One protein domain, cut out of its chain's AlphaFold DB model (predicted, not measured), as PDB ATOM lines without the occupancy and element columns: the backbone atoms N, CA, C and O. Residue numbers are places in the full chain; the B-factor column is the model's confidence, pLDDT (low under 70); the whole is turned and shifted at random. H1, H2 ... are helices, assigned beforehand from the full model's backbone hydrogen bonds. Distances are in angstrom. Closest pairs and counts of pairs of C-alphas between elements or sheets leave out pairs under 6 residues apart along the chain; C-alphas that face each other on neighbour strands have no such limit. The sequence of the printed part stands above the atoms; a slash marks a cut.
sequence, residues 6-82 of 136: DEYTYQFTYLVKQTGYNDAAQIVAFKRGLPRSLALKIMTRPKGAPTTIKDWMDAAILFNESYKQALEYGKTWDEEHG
ATOM      1  N   ASP A   6      89.034 106.112 100.029       77.56
ATOM      2  CA  ASP A   6      87.863 106.973  99.795       77.56
ATOM      3  C   ASP A   6      87.431 107.737 101.067       77.56
ATOM      4  O   ASP A   6      87.292 108.963 101.045       77.56
ATOM      5  N   GLU A   7      87.305 107.044 102.195       81.19
ATOM      6  CA  GLU A   7      86.965 107.618 103.499       81.19
ATOM      7  C   GLU A   7      88.064 108.564 103.995       81.19
ATOM      8  O   GLU A   7      87.781 109.693 104.407       81.19
ATOM      9  N   TYR A   8      89.328 108.152 103.850       84.19
ATOM     10  CA  TYR A   8      90.474 108.996 104.182       84.19
ATOM     11  C   TYR A   8      90.521 110.264 103.318       84.19
ATOM     12  O   TYR A   8      90.708 111.365 103.843       84.19
ATOM     13  N   THR A   9      90.291 110.153 102.001       85.88
ATOM     14  CA  THR A   9      90.209 111.331 101.124       85.88
ATOM     15  C   THR A   9      89.082 112.267 101.537       85.88
ATOM     16  O   THR A   9      89.311 113.472 101.612       85.88
ATOM     17  N   TYR A  10      87.899 111.742 101.873       84.50
ATOM     18  CA  TYR A  10      86.765 112.562 102.296       84.50
ATOM     19  C   TYR A  10      87.087 113.367 103.560       84.50
ATOM     20  O   TYR A  10      86.956 114.593 103.561       84.50
ATOM     21  N   GLN A  11      87.602 112.714 104.603       85.19
ATOM     22  CA  GLN A  11      87.990 113.393 105.843       85.19
ATOM     23  C   GLN A  11      89.078 114.449 105.603       85.19
ATOM     24  O   GLN A  11      89.021 115.556 106.143       85.19
ATOM     25  N   PHE A  12      90.046 114.148 104.738       88.56
ATOM     26  CA  PHE A  12      91.141 115.066 104.449       88.56
ATOM     27  C   PHE A  12      90.683 116.309 103.668       88.56
ATOM     28  O   PHE A  12      91.225 117.394 103.883       88.56
ATOM     29  N   THR A  13      89.646 116.212 102.821       87.25
ATOM     30  CA  THR A  13      89.098 117.398 102.129       87.25
ATOM     31  C   THR A  13      88.554 118.451 103.094       87.25
ATOM     32  O   THR A  13      88.659 119.648 102.820       87.25
ATOM     33  N   TYR A  14      88.012 118.033 104.242       85.12
ATOM     34  CA  TYR A  14      87.549 118.953 105.278       85.12
ATOM     35  C   TYR A  14      88.720 119.726 105.903       85.12
ATOM     36  O   TYR A  14      88.669 120.950 106.015       85.12
ATOM     37  N   LEU A  15      89.820 119.030 106.213       84.81
ATOM     38  CA  LEU A  15      91.040 119.630 106.768       84.81
ATOM     39  C   LEU A  15      91.712 120.608 105.792       84.81
ATOM     40  O   LEU A  15      92.180 121.676 106.192       84.81
ATOM     41  N   VAL A  16      91.720 120.280 104.499       88.31
ATOM     42  CA  VAL A  16      92.227 121.162 103.434       88.31
ATOM     43  C   VAL A  16      91.461 122.487 103.407       88.31
ATOM     44  O   VAL A  16      92.078 123.551 103.366       88.31
ATOM     45  N   LYS A  17      90.125 122.438 103.510       84.75
ATOM     46  CA  LYS A  17      89.268 123.636 103.508       84.75
ATOM     47  C   LYS A  17      89.467 124.524 104.737       84.75
ATOM     48  O   LYS A  17      89.333 125.736 104.620       84.75
ATOM     49  N   GLN A  18      89.770 123.941 105.897       82.75
ATOM     50  CA  GLN A  18      89.938 124.708 107.135       82.75
ATOM     51  C   GLN A  18      91.312 125.362 107.282       82.75
ATOM     52  O   GLN A  18      91.426 126.410 107.907       82.75
ATOM     53  N   THR A  19      92.360 124.737 106.750       85.94
ATOM     54  CA  THR A  19      93.737 125.143 107.061       85.94
ATOM     55  C   THR A  19      94.313 126.185 106.109       85.94
ATOM     56  O   THR A  19      95.246 126.889 106.485       85.94
ATOM     57  N   GLY A  20      93.811 126.271 104.872       83.31
ATOM     58  CA  GLY A  20      94.344 127.195 103.861       83.31
ATOM     59  C   GLY A  20      95.806 126.933 103.467       83.31
ATOM     60  O   GLY A  20      96.434 127.789 102.850       83.31
ATOM     61  N   TYR A  21      96.372 125.772 103.831       88.69
ATOM     62  CA  TYR A  21      97.749 125.415 103.486       88.69
ATOM     63  C   TYR A  21      97.949 125.276 101.971       88.69
ATOM     64  O   TYR A  21      97.014 124.983 101.234       88.69
ATOM     65  N   ASN A  22      99.191 125.439 101.510       91.38
ATOM     66  CA  ASN A  22      99.535 125.189 100.112       91.38
ATOM     67  C   ASN A  22      99.542 123.684  99.776       91.38
ATOM     68  O   ASN A  22      99.705 122.830 100.654       91.38
ATOM     69  N   ASP A  23      99.430 123.367  98.485       90.56
ATOM     70  CA  ASP A  23      99.380 121.989  97.987       90.56
ATOM     71  C   ASP A  23     100.590 121.156  98.426       90.56
ATOM     72  O   ASP A  23     100.439 119.996  98.793       90.56
ATOM     73  N   ALA A  24     101.793 121.735  98.466       90.62
ATOM     74  CA  ALA A  24     102.996 121.012  98.872       90.62
ATOM     75  C   ALA A  24     102.909 120.509 100.326       90.62
ATOM     76  O   ALA A  24     103.191 119.338 100.598       90.62
ATOM     77  N   ALA A  25     102.475 121.365 101.254       91.88
ATOM     78  CA  ALA A  25     102.286 121.006 102.657       91.88
ATOM     79  C   ALA A  25     101.154 119.979 102.827       91.88
ATOM     80  O   ALA A  25     101.308 118.991 103.552       91.88
ATOM     81  N   GLN A  26     100.049 120.167 102.102       92.94
ATOM     82  CA  GLN A  26      98.914 119.246 102.123       92.94
ATOM     83  C   GLN A  26      99.286 117.867 101.569       92.94
ATOM     84  O   GLN A  26      98.926 116.856 102.166       92.94
ATOM     85  N   ILE A  27     100.077 117.800 100.497       92.81
ATOM     86  CA  ILE A  27     100.569 116.544  99.916       92.81
ATOM     87  C   ILE A  27     101.475 115.802 100.897       92.81
ATOM     88  O   ILE A  27     101.374 114.581 101.015       92.81
ATOM     89  N   VAL A  28     102.361 116.500 101.615       91.94
ATOM     90  CA  VAL A  28     103.216 115.866 102.633       91.94
ATOM     91  C   VAL A  28     102.368 115.258 103.750       91.94
ATOM     92  O   VAL A  28     102.610 114.114 104.139       91.94
ATOM     93  N   ALA A  29     101.364 115.987 104.240       91.50
ATOM     94  CA  ALA A  29     100.448 115.482 105.258       91.50
ATOM     95  C   ALA A  29      99.610 114.297 104.743       91.50
ATOM     96  O   ALA A  29      99.515 113.274 105.420       91.50
ATOM     97  N   PHE A  30      99.089 114.388 103.520       91.00
ATOM     98  CA  PHE A  30      98.292 113.337 102.887       91.00
ATOM     99  C   PHE A  30      99.098 112.049 102.675       91.00
ATOM    100  O   PHE A  30      98.656 110.956 103.024       91.00
ATOM    101  N   LYS A  31     100.343 112.166 102.196       91.06
ATOM    102  CA  LYS A  31     101.265 111.027 102.038       91.06
ATOM    103  C   LYS A  31     101.514 110.278 103.347       91.06
ATOM    104  O   LYS A  31     101.727 109.070 103.302       91.06
ATOM    105  N   ARG A  32     101.510 110.970 104.493       89.44
ATOM    106  CA  ARG A  32     101.739 110.354 105.812       89.44
ATOM    107  C   ARG A  32     100.561 109.504 106.286       89.44
ATOM    108  O   ARG A  32     100.799 108.551 107.019       89.44
ATOM    109  N   GLY A  33      99.331 109.827 105.881       87.50
ATOM    110  CA  GLY A  33      98.155 109.024 106.230       87.50
ATOM    111  C   GLY A  33      97.848 107.893 105.247       87.50
ATOM    112  O   GLY A  33      97.035 107.027 105.555       87.50
ATOM    113  N   LEU A  34      98.513 107.844 104.089       87.31
ATOM    114  CA  LEU A  34      98.363 106.740 103.142       87.31
ATOM    115  C   LEU A  34      99.266 105.542 103.484       87.31
ATOM    116  O   LEU A  34     100.422 105.712 103.879       87.31
ATOM    117  N   PRO A  35      98.818 104.304 103.196       88.00
ATOM    118  CA  PRO A  35      99.702 103.148 103.173       88.00
ATOM    119  C   PRO A  35     100.878 103.362 102.211       88.00
ATOM    120  O   PRO A  35     100.693 103.771 101.060       88.00
ATOM    121  N   ARG A  36     102.094 103.007 102.646       85.94
ATOM    122  CA  ARG A  36     103.331 103.212 101.868       85.94
ATOM    123  C   ARG A  36     103.258 102.615 100.460       85.94
ATOM    124  O   ARG A  36     103.729 103.232  99.510       85.94
ATOM    125  N   SER A  37     102.660 101.431 100.319       86.75
ATOM    126  CA  SER A  37     102.477 100.758  99.028       86.75
ATOM    127  C   SER A  37     101.611 101.570  98.062       86.75
ATOM    128  O   SER A  37     101.942 101.674  96.883       86.75
ATOM    129  N   LEU A  38     100.535 102.180  98.563       87.75
ATOM    130  CA  LEU A  38      99.625 103.003  97.775       87.75
ATOM    131  C   LEU A  38     100.291 104.323  97.368       87.75
ATOM    132  O   LEU A  38     100.268 104.679  96.192       87.75
ATOM    133  N   ALA A  39     100.959 104.999  98.307       89.56
ATOM    134  CA  ALA A  39     101.686 106.234  98.024       89.56
ATOM    135  C   ALA A  39     102.781 106.029  96.960       89.56
ATOM    136  O   ALA A  39     102.898 106.830  96.034       89.56
ATOM    137  N   LEU A  40     103.545 104.932  97.045       89.94
ATOM    138  CA  LEU A  40     104.543 104.571  96.032       89.94
ATOM    139  C   LEU A  40     103.901 104.376  94.656       89.94
ATOM    140  O   LEU A  40     104.381 104.945  93.680       89.94
ATOM    141  N   LYS A  41     102.782 103.648  94.588       90.19
ATOM    142  CA  LYS A  41     102.073 103.381  93.331       90.19
ATOM    143  C   LYS A  41     101.557 104.657  92.659       90.19
ATOM    144  O   LYS A  41     101.572 104.748  91.435       90.19
ATOM    145  N   ILE A  42     101.144 105.648  93.454       91.38
ATOM    146  CA  ILE A  42     100.742 106.976  92.969       91.38
ATOM    147  C   ILE A  42     101.938 107.761  92.413       91.38
ATOM    148  O   ILE A  42     101.801 108.402  91.373       91.38
ATOM    149  N   MET A  43     103.109 107.690  93.052       90.31
ATOM    150  CA  MET A  43     104.311 108.396  92.581       90.31
ATOM    151  C   MET A  43     104.906 107.794  91.308       90.31
ATOM    152  O   MET A  43     105.448 108.527  90.490       90.31
ATOM    153  N   THR A  44     104.798 106.477  91.122       90.44
ATOM    154  CA  THR A  44     105.366 105.763  89.966       90.44
ATOM    155  C   THR A  44     104.390 105.640  88.794       90.44
ATOM    156  O   THR A  44     104.545 104.762  87.947       90.44
ATOM    157  N   ARG A  45     103.338 106.467  88.747       89.38
ATOM    158  CA  ARG A  45     102.408 106.479  87.613       89.38
ATOM    159  C   ARG A  45     103.129 106.974  86.353       89.38
ATOM    160  O   ARG A  45     103.886 107.937  86.436       89.38
ATOM    161  N   PRO A  46     102.814 106.426  85.168       86.31
ATOM    162  CA  PRO A  46     103.397 106.894  83.908       86.31
ATOM    163  C   PRO A  46     103.013 108.343  83.571       86.31
ATOM    164  O   PRO A  46     103.755 109.030  82.884       86.31
ATOM    165  N   LYS A  47     101.888 108.839  84.110       86.06
ATOM    166  CA  LYS A  47     101.468 110.249  84.009       86.06
ATOM    167  C   LYS A  47     102.378 111.211  84.804       86.06
ATOM    168  O   LYS A  47     102.215 112.420  84.694       86.06
ATOM    169  N   GLY A  48     103.323 110.686  85.589       87.25
ATOM    170  CA  GLY A  48     104.184 111.449  86.489       87.25
ATOM    171  C   GLY A  48     103.619 111.561  87.906       87.25
ATOM    172  O   GLY A  48     102.462 111.221  88.172       87.25
ATOM    173  N   ALA A  49     104.465 112.022  88.831       87.75
ATOM    174  CA  ALA A  49     104.081 112.242  90.219       87.75
ATOM    175  C   ALA A  49     103.101 113.426  90.314       87.75
ATOM    176  O   ALA A  49     103.409 114.498  89.789       87.75
ATOM    177  N   PRO A  50     101.949 113.277  90.994       93.25
ATOM    178  CA  PRO A  50     101.003 114.377  91.100       93.25
ATOM    179  C   PRO A  50     101.569 115.539  91.927       93.25
ATOM    180  O   PRO A  50     102.282 115.322  92.915       93.25
ATOM    181  N   THR A  51     101.237 116.767  91.536       93.00
ATOM    182  CA  THR A  51     101.735 118.003  92.167       93.00
ATOM    183  C   THR A  51     100.661 118.780  92.920       93.00
ATOM    184  O   THR A  51     101.014 119.650  93.710       93.00
ATOM    185  N   THR A  52      99.382 118.440  92.734       93.88
ATOM    186  CA  THR A  52      98.256 119.037  93.465       93.88
ATOM    187  C   THR A  52      97.641 118.034  94.434       93.88
ATOM    188  O   THR A  52      97.638 116.823  94.180       93.88
ATOM    189  N   ILE A  53      97.097 118.518  95.554       92.56
ATOM    190  CA  ILE A  53      96.434 117.639  96.529       92.56
ATOM    191  C   ILE A  53      95.241 116.907  95.900       92.56
ATOM    192  O   ILE A  53      95.004 115.736  96.186       92.56
ATOM    193  N   LYS A  54      94.536 117.577  94.983       91.81
ATOM    194  CA  LYS A  54      93.393 117.021  94.266       91.81
ATOM    195  C   LYS A  54      93.807 115.830  93.405       91.81
ATOM    196  O   LYS A  54      93.225 114.760  93.542       91.81
ATOM    197  N   ASP A  55      94.868 115.972  92.609       93.62
ATOM    198  CA  ASP A  55      95.362 114.865  91.785       93.62
ATOM    199  C   ASP A  55      95.848 113.684  92.640       93.62
ATOM    200  O   ASP A  55      95.741 112.527  92.229       93.62
ATOM    201  N   TRP A  56      96.383 113.962  93.835       93.69
ATOM    202  CA  TRP A  56      96.748 112.936  94.812       93.69
ATOM    203  C   TRP A  56      95.531 112.166  95.335       93.69
ATOM    204  O   TRP A  56      95.585 110.936  95.411       93.69
ATOM    205  N   MET A  57      94.443 112.865  95.667       91.44
ATOM    206  CA  MET A  57      93.187 112.250  96.109       91.44
ATOM    207  C   MET A  57      92.543 111.427  94.989       91.44
ATOM    208  O   MET A  57      92.240 110.251  95.195       91.44
ATOM    209  N   ASP A  58      92.430 111.994  93.786       91.81
ATOM    210  CA  ASP A  58      91.854 111.320  92.617       91.81
ATOM    211  C   ASP A  58      92.658 110.059  92.252       91.81
ATOM    212  O   ASP A  58      92.100 109.002  91.950       91.81
ATOM    213  N   ALA A  59      93.993 110.129  92.344       92.50
ATOM    214  CA  ALA A  59      94.855 108.966  92.155       92.50
ATOM    215  C   ALA A  59      94.599 107.873  93.201       92.50
ATOM    216  O   ALA A  59      94.568 106.691  92.852       92.50
ATOM    217  N   ALA A  60      94.440 108.248  94.471       90.31
ATOM    218  CA  ALA A  60      94.193 107.301  95.555       90.31
ATOM    219  C   ALA A  60      92.853 106.568  95.378       90.31
ATOM    220  O   ALA A  60      92.804 105.346  95.553       90.31
ATOM    221  N   ILE A  61      91.807 107.285  94.958       89.56
ATOM    222  CA  ILE A  61      90.491 106.713  94.637       89.56
ATOM    223  C   ILE A  61      90.611 105.731  93.467       89.56
ATOM    224  O   ILE A  61      90.227 104.567  93.607       89.56
ATOM    225  N   LEU A  62      91.245 106.147  92.365       89.31
ATOM    226  CA  LEU A  62      91.431 105.306  91.177       89.31
ATOM    227  C   LEU A  62      92.166 104.001  91.503       89.31
ATOM    228  O   LEU A  62      91.794 102.925  91.031       89.31
ATOM    229  N   PHE A  63      93.203 104.055  92.340       86.75
ATOM    230  CA  PHE A  63      93.905 102.839  92.739       86.75
ATOM    231  C   PHE A  63      93.072 101.933  93.647       86.75
ATOM    232  O   PHE A  63      93.171 100.711  93.517       86.75
ATOM    233  N   ASN A  64      92.248 102.492  94.533       84.62
ATOM    234  CA  ASN A  64      91.332 101.717  95.369       84.62
ATOM    235  C   ASN A  64      90.279 100.985  94.520       84.62
ATOM    236  O   ASN A  64      90.033  99.799  94.737       84.62
ATOM    237  N   GLU A  65      89.711 101.650  93.515       87.50
ATOM    238  CA  GLU A  65      88.792 101.032  92.551       87.50
ATOM    239  C   GLU A  65      89.484  99.955  91.717       87.50
ATOM    240  O   GLU A  65      88.984  98.834  91.636       87.50
ATOM    241  N   SER A  66      90.692 100.232  91.208       85.88
ATOM    242  CA  SER A  66      91.483  99.230  90.475       85.88
ATOM    243  C   SER A  66      91.769  97.983  91.318       85.88
ATOM    244  O   SER A  66      91.813  96.871  90.800       85.88
ATOM    245  N   TYR A  67      91.942  98.151  92.633       83.12
ATOM    246  CA  TYR A  67      92.148  97.039  93.553       83.12
ATOM    247  C   TYR A  67      90.866  96.225  93.748       83.12
ATOM    248  O   TYR A  67      90.930  94.997  93.720       83.12
ATOM    249  N   LYS A  68      89.703  96.880  93.884       85.19
ATOM    250  CA  LYS A  68      88.398  96.195  93.918       85.19
ATOM    251  C   LYS A  68      88.170  95.396  92.631       85.19
ATOM    252  O   LYS A  68      87.869  94.210  92.709       85.19
ATOM    253  N   GLN A  69      88.424  96.008  91.477       86.00
ATOM    254  CA  GLN A  69      88.272  95.365  90.173       86.00
ATOM    255  C   GLN A  69      89.229  94.177  89.997       86.00
ATOM    256  O   GLN A  69      88.821  93.125  89.520       86.00
ATOM    257  N   ALA A  70      90.490  94.300  90.426       83.44
ATOM    258  CA  ALA A  70      91.446  93.193  90.379       83.44
ATOM    259  C   ALA A  70      91.042  92.027  91.298       83.44
ATOM    260  O   ALA A  70      91.241  90.867  90.941       83.44
ATOM    261  N   LEU A  71      90.471  92.321  92.472       82.56
ATOM    262  CA  LEU A  71      89.932  91.294  93.364       82.56
ATOM    263  C   LEU A  71      88.720  90.587  92.751       82.56
ATOM    264  O   LEU A  71      88.621  89.370  92.872       82.56
ATOM    265  N   GLU A  72      87.810  91.325  92.114       86.69
ATOM    266  CA  GLU A  72      86.654  90.749  91.417       86.69
ATOM    267  C   GLU A  72      87.080  89.904  90.221       86.69
ATOM    268  O   GLU A  72      86.682  88.746  90.137       86.69
ATOM    269  N   TYR A  73      87.969  90.424  89.372       83.38
ATOM    270  CA  TYR A  73      88.523  89.670  88.252       83.38
ATOM    271  C   TYR A  73      89.232  88.393  88.718       83.38
ATOM    272  O   TYR A  73      89.068  87.340  88.117       83.38
ATOM    273  N   GLY A  74      89.984  88.450  89.823       82.88
ATOM    274  CA  GLY A  74      90.613  87.264  90.407       82.88
ATOM    275  C   GLY A  74      89.601  86.201  90.847       82.88
ATOM    276  O   GLY A  74      89.836  85.019  90.620       82.88
ATOM    277  N   LYS A  75      88.460  86.611  91.421       81.12
ATOM    278  CA  LYS A  75      87.369  85.683  91.767       81.12
ATOM    279  C   LYS A  75      86.778  85.031  90.519       81.12
ATOM    280  O   LYS A  75      86.676  83.812  90.482       81.12
ATOM    281  N   THR A  76      86.456  85.824  89.495       82.06
ATOM    282  CA  THR A  76      85.880  85.296  88.248       82.06
ATOM    283  C   THR A  76      86.859  84.376  87.516       82.06
ATOM    284  O   THR A  76      86.459  83.360  86.961       82.06
ATOM    285  N   TRP A  77      88.159  84.685  87.552       76.25
ATOM    286  CA  TRP A  77      89.194  83.864  86.920       76.25
ATOM    287  C   TRP A  77      89.384  82.516  87.634       76.25
ATOM    288  O   TRP A  77      89.514  81.487  86.969       76.25
ATOM    289  N   ASP A  78      89.356  82.514  88.974       76.19
ATOM    290  CA  ASP A  78      89.405  81.301  89.807       76.19
ATOM    291  C   ASP A  78      88.178  80.389  89.565       76.19
ATOM    292  O   ASP A  78      88.318  79.160  89.580       76.19
ATOM    293  N   GLU A  79      86.998  80.981  89.331       75.31
ATOM    294  CA  GLU A  79      85.737  80.285  89.021       75.31
ATOM    295  C   GLU A  79      85.737  79.652  87.618       75.31
ATOM    296  O   GLU A  79      85.338  78.496  87.472       75.31
ATOM    297  N   GLU A  80      86.222  80.364  86.596       77.06
ATOM    298  CA  GLU A  80      86.221  79.903  85.196       77.06
ATOM    299  C   GLU A  80      87.315  78.858  84.905       77.06
ATOM    300  O   GLU A  80      87.091  77.905  84.159       77.06
ATOM    301  N   HIS A  81      88.496  78.986  85.522       78.12
ATOM    302  CA  HIS A  81      89.668  78.159  85.195       78.12
ATOM    303  C   HIS A  81      89.913  77.008  86.185       78.12
ATOM    304  O   HIS A  81      90.999  76.424  86.219       78.12
ATOM    305  N   GLY A  82      88.905  76.642  86.982       58.56
ATOM    306  CA  GLY A  82      88.942  75.437  87.808       58.56
ATOM    307  C   GLY A  82      90.030  75.467  88.881       58.56
ATOM    308  O   GLY A  82      90.834  74.540  88.960       58.56
TER     309      GLY A  82
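Overview. This is residues 6 to 82 of the 136 residues of the protein "CCHC-type domain-containing protein" of Moniliophthora roreri (UniProt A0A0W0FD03). A compact head bears one long helical arm: H1, H2 and H3 gather round the first part of the long helix H4, and residues 66 to 82, of which 66 to 80 belong to H4, stick out from it. H1 and H2 make a helical hairpin, while H3 packs steeply on H4. The printed part has 77 residues, with four named helices in the order H1, H2, H3, H4 and no named strand; its class is all helix. The whole is loose, with a radius of gyration of the C-alphas of 15.3 A and spans of 54 by 25 by 17 A.

Arrangement. Start with H1, residues 6 to 19, and H2, residues 23 to 33: this hairpin only just touches, with 3 pairs of C-alphas within 8 A, closest at Val 16 and Gln 26, 7.1 A. H4, residues 53 to 80, is the hub. Residues 6 to 9 alone of H1 touch it, closest at the C-alphas of Asp 6 and Ile 61, 5.8 A, at a shallow tilt of 4 degrees, opposite ways. H2 touches residues 53 to 56 of H4 alone, closest at the C-alphas of Asp 23 and Ile 53, 5.5 A, at 37 degrees, only just steep. H1, H2 and H4 form a bundle, a group of helices that touch. H3, residues 36 to 43, touches residues 56 to 63 of H4 alone, closest at the C-alphas of Ile 42 and Ala 59, 6.3 A, at a steep tilt of 68 degrees, only just short of about perpendicular. H1 and H3 are apart. Helix packing is mostly crossed. Every O i to N i+4 pair is within hydrogen-bond range in H2, H3 and H4, and 8 of 10 are in H1.

Along the chain. Find C-alpha 6 at (87.863, 106.973, 99.795); from there H1 runs 20.4 A to C-alpha 19. H2 measures 15.4 A and H3 10.7 A. H4 runs 40.7 A from C-alpha 53 at (96.434, 117.639, 96.529) to C-alpha 80 at (86.221, 79.903, 85.196).

Size, cuts and confidence. Look at the C-alphas of Gly 20 and Gly 82, the two farthest apart, 54.5 A. The printed part has no cut and no long link. Residue 82 alone has pLDDT under 70.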